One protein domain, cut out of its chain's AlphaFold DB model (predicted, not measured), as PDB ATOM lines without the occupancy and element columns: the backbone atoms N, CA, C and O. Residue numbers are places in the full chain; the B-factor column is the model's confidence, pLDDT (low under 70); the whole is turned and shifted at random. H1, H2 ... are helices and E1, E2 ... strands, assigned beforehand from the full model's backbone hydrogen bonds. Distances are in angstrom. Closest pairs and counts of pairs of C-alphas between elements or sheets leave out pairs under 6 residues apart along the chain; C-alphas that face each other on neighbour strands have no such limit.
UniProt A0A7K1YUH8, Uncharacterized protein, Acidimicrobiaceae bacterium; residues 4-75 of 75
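Overview. This is residues 4 to 75 of the 75 residues of an uncharacterized protein of Acidimicrobiaceae bacterium (UniProt A0A7K1YUH8). This is a long, thin rod with a narrow three-stranded sheet at one end and three short helices, H1, H2 and H3, loosely grouped at the other. The chain leaves the helical end along E1, turns back along E2 to H3, and goes out again along E3 beside E2. The printed part has 72 residues, with three named helices and three named strands in the order H1, H2, E1, E2, H3, E3; the sheet order is E1, E2, E3, antiparallel throughout, and the class is mixed, helices and strands. The whole is only just loose, close to extended, with a radius of gyration of the C-alphas of 16.7 A and spans of 53 by 20 by 17 A.

Along the chain. Find C-alpha 4 at (145.695, 188.874, 156.668); here H1 begins, and it runs through residues 4 to 10. Next comes H2, residues 17 to 24, 10.5 A from first to last C-alpha. Go on to C-alpha 29 at (159.297, 172.841, 164.065), where E1, residues 29 to 35, sets out over 20.3 A. E2 follows as residues 41 to 47, 19.7 A long. Then look for H3 at residues 55 to 61, 10.0 A long. E3, residues 71 to 74, is 10.0 A long and ends at C-alpha 74, at (169.258, 160.264, 154.407).

Arrangement. Begin with E1 and E2, an antiparallel hairpin with 162 degrees between their directions; look at N 32 and O 44, 2.8 A apart and within hydrogen-bond range. E2 is the inner strand, and its other neighbour E3 is antiparallel to it at 177 degrees, with N 43 and O 73 at 2.8 A, within hydrogen-bond range. H1, H2 and H3 are not on the sheet. H1 and H3 touch, about perpendicular at 78 degrees; their closest C-alphas are those of Leu 8 and Ala 60, 5.8 A apart. H2 touches no helix: it is apart from H1, and only just apart from H3, with their closest C-alphas 8.3 A apart. In H1, H2 and H3 every O i to N i+4 pair is within hydrogen-bond range.

Size, cuts and confidence. The two C-alphas farthest apart are those of Glu 10 and Asp 38, 53.3 A. The printed part has no cut and no long link; the links from H2 to E1 and from E1 to E2 are tight. In the B-factor column you find a mean pLDDT of the printed part of 86.0, and low confidence, under 70, at residues 67 to 69.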
ATOM      1  N   VAL A   4     145.910 189.896 155.627       86.44
ATOM      2  CA  VAL A   4     145.695 188.874 156.668       86.44
ATOM      3  C   VAL A   4     144.543 189.275 157.593       86.44
ATOM      4  O   VAL A   4     143.632 188.489 157.831       86.44
ATOM      5  N   ARG A   5     144.528 190.530 158.064       87.62
ATOM      6  CA  ARG A   5     143.473 191.047 158.954       87.62
ATOM      7  C   ARG A   5     142.104 191.045 158.274       87.62
ATOM      8  O   ARG A   5     141.115 190.708 158.915       87.62
ATOM      9  N   ARG A   6     142.055 191.422 156.994       88.19
ATOM     10  CA  ARG A   6     140.829 191.447 156.196       88.19
ATOM     11  C   ARG A   6     140.245 190.042 156.036       88.19
ATOM     12  O   ARG A   6     139.087 189.853 156.377       88.19
ATOM     13  N   ARG A   7     141.061 189.062 155.634       89.62
ATOM     14  CA  ARG A   7     140.626 187.661 155.480       89.62
ATOM     15  C   ARG A   7     140.119 187.055 156.789       89.62
ATOM     16  O   ARG A   7     139.103 186.371 156.793       89.62
ATOM     17  N   LEU A   8     140.793 187.344 157.905       90.31
ATOM     18  CA  LEU A   8     140.340 186.897 159.226       90.31
ATOM     19  C   LEU A   8     138.985 187.515 159.594       90.31
ATOM     20  O   LEU A   8     138.083 186.788 159.999       90.31
ATOM     21  N   ARG A   9     138.801 188.824 159.379       89.06
ATOM     22  CA  ARG A   9     137.521 189.505 159.647       89.06
ATOM     23  C   ARG A   9     136.379 189.015 158.761       89.06
ATOM     24  O   ARG A   9     135.281 188.834 159.269       89.06
ATOM     25  N   GLU A  10     136.629 188.781 157.473       89.06
ATOM     26  CA  GLU A  10     135.639 188.216 156.536       89.06
ATOM     27  C   GLU A  10     135.139 186.834 156.996       89.06
ATOM     28  O   GLU A  10     134.011 186.451 156.709       89.06
ATOM     29  N   ARG A  11     135.963 186.105 157.758       88.50
ATOM     30  CA  ARG A  11     135.652 184.795 158.349       88.50
ATOM     31  C   ARG A  11     135.140 184.884 159.795       88.50
ATOM     32  O   ARG A  11     134.993 183.855 160.444       88.50
ATOM     33  N   GLY A  12     134.885 186.091 160.305       86.62
ATOM     34  CA  GLY A  12     134.372 186.327 161.655       86.62
ATOM     35  C   GLY A  12     135.430 186.349 162.762       86.62
ATOM     36  O   GLY A  12     135.069 186.532 163.922       86.62
ATOM     37  N   GLU A  13     136.723 186.218 162.443       86.50
ATOM     38  CA  GLU A  13     137.771 186.290 163.459       86.50
ATOM     39  C   GLU A  13     138.171 187.732 163.794       86.50
ATOM     40  O   GLU A  13     138.721 188.474 162.969       86.50
ATOM     41  N   THR A  14     137.911 188.138 165.038       87.88
ATOM     42  CA  THR A  14     138.093 189.520 165.519       87.88
ATOM     43  C   THR A  14     139.173 189.667 166.588       87.88
ATOM     44  O   THR A  14     139.466 190.793 167.004       87.88
ATOM     45  N   ALA A  15     139.828 188.563 166.972       87.62
ATOM     46  CA  ALA A  15     140.892 188.530 167.974       87.62
ATOM     47  C   ALA A  15     141.958 189.625 167.763       87.62
ATOM     48  O   ALA A  15     142.296 190.008 166.634       87.62
ATOM     49  N   SER A  16     142.518 190.158 168.851       90.75
ATOM     50  CA  SER A  16     143.624 191.120 168.774       90.75
ATOM     51  C   SER A  16     144.872 190.471 168.160       90.75
ATOM     52  O   SER A  16     145.020 189.249 168.157       90.75
ATOM     53  N   TRP A  17     145.801 191.271 167.631       89.62
ATOM     54  CA  TRP A  17     147.062 190.727 167.106       89.62
ATOM     55  C   TRP A  17     147.886 189.993 168.164       89.62
ATOM     56  O   TRP A  17     148.576 189.035 167.829       89.62
ATOM     57  N   THR A  18     147.807 190.431 169.421       92.06
ATOM     58  CA  THR A  18     148.447 189.754 170.551       92.06
ATOM     59  C   THR A  18     147.815 188.386 170.774       92.06
ATOM     60  O   THR A  18     148.524 187.393 170.709       92.06
ATOM     61  N   ALA A  19     146.483 188.304 170.849       90.19
ATOM     62  CA  ALA A  19     145.786 187.029 171.014       90.19
ATOM     63  C   ALA A  19     146.046 186.051 169.854       90.19
ATOM     64  O   ALA A  19     146.206 184.853 170.072       90.19
ATOM     65  N   LEU A  20     146.124 186.545 168.612       89.81
ATOM     66  CA  LEU A  20     146.497 185.717 167.460       89.81
ATOM     67  C   LEU A  20     147.929 185.183 167.585       89.81
ATOM     68  O   LEU A  20     148.167 184.014 167.292       89.81
ATOM     69  N   ARG A  21     148.875 186.022 168.027       89.75
ATOM     70  CA  ARG A  21     150.255 185.593 168.282       89.75
ATOM     71  C   ARG A  21     150.316 184.551 169.386       89.75
ATOM     72  O   ARG A  21     150.959 183.534 169.175       89.75
ATOM     73  N   ASP A  22     149.601 184.745 170.486       91.44
ATOM     74  CA  ASP A  22     149.602 183.807 171.611       91.44
ATOM     75  C   ASP A  22     149.011 182.449 171.214       91.44
ATOM     76  O   ASP A  22     149.571 181.409 171.546       91.44
ATOM     77  N   ARG A  23     147.933 182.439 170.414       90.38
ATOM     78  CA  ARG A  23     147.348 181.204 169.860       90.38
ATOM     79  C   ARG A  23     148.297 180.480 168.902       90.38
ATOM     80  O   ARG A  23     148.292 179.256 168.835       90.38
ATOM     81  N   LEU A  24     149.096 181.214 168.131       88.50
ATOM     82  CA  LEU A  24     150.032 180.630 167.163       88.50
ATOM     83  C   LEU A  24     151.406 180.307 167.770       88.50
ATOM     84  O   LEU A  24     152.131 179.498 167.200       88.50
ATOM     85  N   ALA A  25     151.757 180.893 168.917       87.38
ATOM     86  CA  ALA A  25     153.067 180.759 169.552       87.38
ATOM     87  C   ALA A  25     153.489 179.308 169.864       87.38
ATOM     88  O   ALA A  25     154.658 178.997 169.648       87.38
ATOM     89  N   PRO A  26     152.595 178.387 170.291       86.50
ATOM     90  CA  PRO A  26     152.975 176.997 170.559       86.50
ATOM     91  C   PRO A  26     153.412 176.210 169.313       86.50
ATOM     92  O   PRO A  26     153.927 175.097 169.423       86.50
ATOM     93  N   ARG A  27     153.174 176.742 168.106       84.81
ATOM     94  CA  ARG A  27     153.479 176.065 166.847       84.81
ATOM     95  C   ARG A  27     154.993 176.028 166.617       84.81
ATOM     96  O   ARG A  27     155.607 177.038 166.286       84.81
ATOM     97  N   CYS A  28     155.580 174.835 166.700       83.19
ATOM     98  CA  CYS A  28     157.026 174.637 166.568       83.19
ATOM     99  C   CYS A  28     157.403 173.743 165.380       83.19
ATOM    100  O   CYS A  28     156.587 173.013 164.805       83.19
ATOM    101  N   ARG A  29     158.690 173.770 165.021       86.19
ATOM    102  CA  ARG A  29     159.297 172.841 164.065       86.19
ATOM    103  C   ARG A  29     160.174 171.838 164.801       86.19
ATOM    104  O   ARG A  29     161.127 172.228 165.464       86.19
ATOM    105  N   VAL A  30     159.875 170.555 164.641       86.00
ATOM    106  CA  VAL A  30     160.624 169.455 165.253       86.00
ATOM    107  C   VAL A  30     161.620 168.901 164.239       86.00
ATOM    108  O   VAL A  30     161.267 168.660 163.081       86.00
ATOM    109  N   THR A  31     162.866 168.704 164.674       89.00
ATOM    110  CA  THR A  31     163.905 168.000 163.911       89.00
ATOM    111  C   THR A  31     164.356 166.785 164.713       89.00
ATOM    112  O   THR A  31     164.792 166.938 165.849       89.00
ATOM    113  N   ALA A  32     164.242 165.596 164.134       87.81
ATOM    114  CA  ALA A  32     164.667 164.336 164.724       87.81
ATOM    115  C   ALA A  32     165.716 163.680 163.821       87.81
ATOM    116  O   ALA A  32     165.580 163.690 162.599       87.81
ATOM    117  N   THR A  33     166.756 163.106 164.421       89.00
ATOM    118  CA  THR A  33     167.814 162.390 163.699       89.00
ATOM    119  C   THR A  33     167.870 160.962 164.217       89.00
ATOM    120  O   THR A  33     168.037 160.753 165.415       89.00
ATOM    121  N   PHE A  34     167.742 159.985 163.325       88.12
ATOM    122  CA  PHE A  34     167.805 158.561 163.651       88.12
ATOM    123  C   PHE A  34     169.056 157.948 163.036       88.12
ATOM    124  O   PHE A  34     169.480 158.361 161.959       88.12
ATOM    125  N   ARG A  35     169.632 156.945 163.701       90.25
ATOM    126  CA  ARG A  35     170.703 156.125 163.128       90.25
ATOM    127  C   ARG A  35     170.089 154.874 162.518       90.25
ATOM    128  O   ARG A  35     169.367 154.148 163.198       90.25
ATOM    129  N   CYS A  36     170.342 154.658 161.238       87.94
ATOM    130  CA  CYS A  36     169.911 153.469 160.521       87.94
ATOM    131  C   CYS A  36     170.905 152.321 160.757       87.94
ATOM    132  O   CYS A  36     172.082 152.547 161.039       87.94
ATOM    133  N   ALA A  37     170.428 151.079 160.638       87.81
ATOM    134  CA  ALA A  37     171.254 149.881 160.823       87.81
ATOM    135  C   ALA A  37     172.410 149.782 159.808       87.81
ATOM    136  O   ALA A  37     173.411 149.129 160.070       87.81
ATOM    137  N   ASP A  38     172.281 150.464 158.669       85.69
ATOM    138  CA  ASP A  38     173.288 150.568 157.609       85.69
ATOM    139  C   ASP A  38     174.355 151.654 157.866       85.69
ATOM    140  O   ASP A  38     175.164 151.943 156.988       85.69
ATOM    141  N   GLY A  39     174.355 152.277 159.049       85.38
ATOM    142  CA  GLY A  39     175.312 153.314 159.437       85.38
ATOM    143  C   GLY A  39     174.951 154.734 158.985       85.38
ATOM    144  O   GLY A  39     175.640 155.675 159.377       85.38
ATOM    145  N   ARG A  40     173.867 154.921 158.220       88.75
ATOM    146  CA  ARG A  40     173.412 156.243 157.753       88.75
ATOM    147  C   ARG A  40     172.583 156.985 158.802       88.75
ATOM    148  O   ARG A  40     171.987 156.385 159.700       88.75
ATOM    149  N   ALA A  41     172.509 158.307 158.672       89.38
ATOM    150  CA  ALA A  41     171.696 159.179 159.506       89.38
ATOM    151  C   ALA A  41     170.430 159.624 158.763       89.38
ATOM    152  O   ALA A  41     170.469 160.233 157.693       89.38
ATOM    153  N   LEU A  42     169.273 159.352 159.359       89.75
ATOM    154  CA  LEU A  42     167.981 159.803 158.869       89.75
ATOM    155  C   LEU A  42     167.572 161.089 159.587       89.75
ATOM    156  O   LEU A  42     167.157 161.055 160.744       89.75
ATOM    157  N   HIS A  43     167.630 162.213 158.880       89.38
ATOM    158  CA  HIS A  43     167.163 163.509 159.358       89.38
ATOM    159  C   HIS A  43     165.715 163.742 158.936       89.38
ATOM    160  O   HIS A  43     165.381 163.773 157.750       89.38
ATOM    161  N   LEU A  44     164.859 163.930 159.930       87.69
ATOM    162  CA  LEU A  44     163.431 164.149 159.803       87.69
ATOM    163  C   LEU A  44     163.102 165.527 160.345       87.69
ATOM    164  O   LEU A  44     163.436 165.847 161.481       87.69
ATOM    165  N   ARG A  45     162.433 166.352 159.547       87.69
ATOM    166  CA  ARG A  45     161.993 167.673 159.979       87.69
ATOM    167  C   ARG A  45     160.530 167.856 159.633       87.69
ATOM    168  O   ARG A  45     160.173 167.825 158.459       87.69
ATOM    169  N   LYS A  46     159.702 168.066 160.652       86.19
ATOM    170  CA  LYS A  46     158.260 168.256 160.509       86.19
ATOM    171  C   LYS A  46     157.798 169.369 161.436       86.19
ATOM    172  O   LYS A  46     158.333 169.569 162.522       86.19
ATOM    173  N   ALA A  47     156.818 170.125 160.989       86.31
ATOM    174  CA  ALA A  47     156.127 171.064 161.843       86.31
ATOM    175  C   ALA A  47     155.171 170.273 162.782       86.31
ATOM    176  O   ALA A  47     154.631 169.248 162.373       86.31
ATOM    177  N   THR A  48     154.991 170.696 164.039       84.44
ATOM    178  CA  THR A  48     153.998 170.103 164.967       84.44
ATOM    179  C   THR A  48     152.595 169.993 164.353       84.44
ATOM    180  O   THR A  48     152.270 170.707 163.411       84.44
ATOM    181  N   ALA A  49     151.751 169.099 164.868       85.44
ATOM    182  CA  ALA A  49     150.351 169.069 164.452       85.44
ATOM    183  C   ALA A  49     149.650 170.389 164.818       85.44
ATOM    184  O   ALA A  49     150.121 171.143 165.676       85.44
ATOM    185  N   LEU A  50     148.555 170.681 164.121       86.38
ATOM    186  CA  LEU A  50     147.758 171.867 164.379       86.38
ATOM    187  C   LEU A  50     146.862 171.633 165.596       86.38
ATOM    188  O   LEU A  50     146.068 170.694 165.604       86.38
ATOM    189  N   GLU A  51     146.959 172.504 166.594       88.94
ATOM    190  CA  GLU A  51     146.088 172.422 167.764       88.94
ATOM    191  C   GLU A  51     144.660 172.893 167.419       88.94
ATOM    192  O   GLU A  51     144.487 173.758 166.548       88.94
ATOM    193  N   PRO A  52     143.612 172.410 168.118       88.25
ATOM    194  CA  PRO A  52     142.221 172.746 167.795       88.25
ATOM    195  C   PRO A  52     141.934 174.252 167.758       88.25
ATOM    196  O   PRO A  52     141.193 174.729 166.903       88.25
ATOM    197  N   HIS A  53     142.573 175.024 168.641       87.06
ATOM    198  CA  HIS A  53     142.417 176.478 168.717       87.06
ATOM    199  C   HIS A  53     143.131 177.239 167.581       87.06
ATOM    200  O   HIS A  53     142.888 178.430 167.389       87.06
ATOM    201  N   GLN A  54     144.008 176.572 166.826       89.00
ATOM    202  CA  GLN A  54     144.751 177.143 165.697       89.00
ATOM    203  C   GLN A  54     144.050 176.874 164.362       89.00
ATOM    204  O   GLN A  54     144.179 177.669 163.428       89.00
ATOM    205  N   LYS A  55     143.273 175.787 164.277       89.25
ATOM    206  CA  LYS A  55     142.556 175.371 163.065       89.25
ATOM    207  C   LYS A  55     141.685 176.466 162.433       89.25
ATOM    208  O   LYS A  55     141.850 176.697 161.236       89.25
ATOM    209  N   PRO A  56     140.865 177.222 163.187       90.12
ATOM    210  CA  PRO A  56     140.035 178.275 162.603       90.12
ATOM    211  C   PRO A  56     140.848 179.371 161.902       90.12
ATOM    212  O   PRO A  56     140.417 179.915 160.889       90.12
ATOM    213  N   ILE A  57     142.046 179.677 162.411       90.44
ATOM    214  CA  ILE A  57     142.930 180.702 161.842       90.44
ATOM    215  C   ILE A  57     143.511 180.213 160.509       90.44
ATOM    216  O   ILE A  57     143.536 180.970 159.540       90.44
ATOM    217  N   TYR A  58     143.946 178.954 160.437       90.62
ATOM    218  CA  TYR A  58     144.462 178.359 159.199       90.62
ATOM    219  C   TYR A  58     143.369 178.220 158.137       90.62
ATOM    220  O   TYR A  58     143.583 178.635 156.996       90.62
ATOM    221  N   ASP A  59     142.187 177.739 158.526       89.50
ATOM    222  CA  ASP A  59     141.021 177.623 157.644       89.50
ATOM    223  C   ASP A  59     140.605 179.000 157.093       89.50
ATOM    224  O   ASP A  59     140.344 179.155 155.899       89.50
ATOM    225  N   ALA A  60     140.596 180.035 157.944       90.62
ATOM    226  CA  ALA A  60     140.263 181.398 157.539       90.62
ATOM    227  C   ALA A  60     141.273 181.985 156.541       90.62
ATOM    228  O   ALA A  60     140.894 182.731 155.633       90.62
ATOM    229  N   LEU A  61     142.554 181.649 156.701       89.62
ATOM    230  CA  LEU A  61     143.629 182.124 155.834       89.62
ATOM    231  C   LEU A  61     143.818 181.272 154.571       89.62
ATOM    232  O   LEU A  61     144.462 181.750 153.634       89.62
ATOM    233  N   GLY A  62     143.241 180.067 154.526       88.50
ATOM    234  CA  GLY A  62     143.409 179.107 153.434       88.50
ATOM    235  C   GLY A  62     144.837 178.569 153.342       88.50
ATOM    236  O   GLY A  62     145.355 178.402 152.241       88.50
ATOM    237  N   ILE A  63     145.501 178.385 154.487       87.06
ATOM    238  CA  ILE A  63     146.894 177.929 154.564       87.06
ATOM    239  C   ILE A  63     146.912 176.437 154.881       87.06
ATOM    240  O   ILE A  63     146.225 175.991 155.797       87.06
ATOM    241  N   ASP A  64     147.745 175.687 154.163       84.25
ATOM    242  CA  ASP A  64     148.041 174.298 154.499       84.25
ATOM    243  C   ASP A  64     148.832 174.234 155.828       84.25
ATOM    244  O   ASP A  64     149.921 174.812 155.917       84.25
ATOM    245  N   PRO A  65     148.321 173.565 156.881       78.62
ATOM    246  CA  PRO A  65     149.024 173.431 158.158       78.62
ATOM    247  C   PRO A  65     150.338 172.645 158.076       78.62
ATOM    248  O   PRO A  65     151.181 172.784 158.973       78.62
ATOM    249  N   ASP A  66     150.523 171.866 157.009       76.50
ATOM    250  CA  ASP A  66     151.749 171.145 156.688       76.50
ATOM    251  C   ASP A  66     152.659 171.929 155.725       76.50
ATOM    252  O   ASP A  66     153.696 171.411 155.299       76.50
ATOM    253  N   ALA A  67     152.348 173.195 155.411       66.19
ATOM    254  CA  ALA A  67     153.209 174.049 154.595       66.19
ATOM    255  C   ALA A  67     154.626 174.144 155.201       66.19
ATOM    256  O   ALA A  67     154.836 174.617 156.319       66.19
ATOM    257  N   GLY A  68     155.623 173.665 154.452       62.59
ATOM    258  CA  GLY A  68     157.001 173.450 154.924       62.59
ATOM    259  C   GLY A  68     157.398 171.973 155.039       62.59
ATOM    260  O   GLY A  68     158.592 171.677 155.172       62.59
ATOM    261  N   GLY A  69     156.411 171.085 154.922       64.69
ATOM    262  CA  GLY A  69     156.514 169.668 154.617       64.69
ATOM    263  C   GLY A  69     157.172 168.798 155.681       64.69
ATOM    264  O   GLY A  69     157.758 169.242 156.673       64.69
ATOM    265  N   PHE A  70     157.103 167.504 155.407       72.00
ATOM    266  CA  PHE A  70     157.961 166.495 155.997       72.00
ATOM    267  C   PHE A  70     159.240 166.409 155.164       72.00
ATOM    268  O   PHE A  70     159.234 165.894 154.048       72.00
ATOM    269  N   VAL A  71     160.346 166.936 155.688       74.69
ATOM    270  CA  VAL A  71     161.650 166.789 155.035       74.69
ATOM    271  C   VAL A  71     162.318 165.549 155.597       74.69
ATOM    272  O   VAL A  71     162.615 165.490 156.790       74.69
ATOM    273  N   ARG A  72     162.565 164.578 154.721       80.75
ATOM    274  CA  ARG A  72     163.318 163.363 155.014       80.75
ATOM    275  C   ARG A  72     164.613 163.397 154.217       80.75
ATOM    276  O   ARG A  72     164.572 163.375 152.991       80.75
ATOM    277  N   LYS A  73     165.751 163.444 154.902       83.31
ATOM    278  CA  LYS A  73     167.073 163.376 154.274       83.31
ATOM    279  C   LYS A  73     167.855 162.223 154.882       83.31
ATOM    280  O   LYS A  73     167.987 162.151 156.098       83.31
ATOM    281  N   LEU A  74     168.340 161.329 154.032       79.00
ATOM    282  CA  LEU A  74     169.258 160.264 154.407       79.00
ATOM    283  C   LEU A  74     170.672 160.746 154.078       79.00
ATOM    284  O   LEU A  74     170.891 161.233 152.967       79.00
ATOM    285  N   ILE A  75     171.569 160.694 155.055       73.31
ATOM    286  CA  ILE A  75     172.968 161.126 154.941       73.31
ATOM    287  C   ILE A  75     173.863 159.953 155.305       73.31
ATOM    288  O   ILE A  75     173.570 159.308 156.336       73.31
TER     289      ILE A  75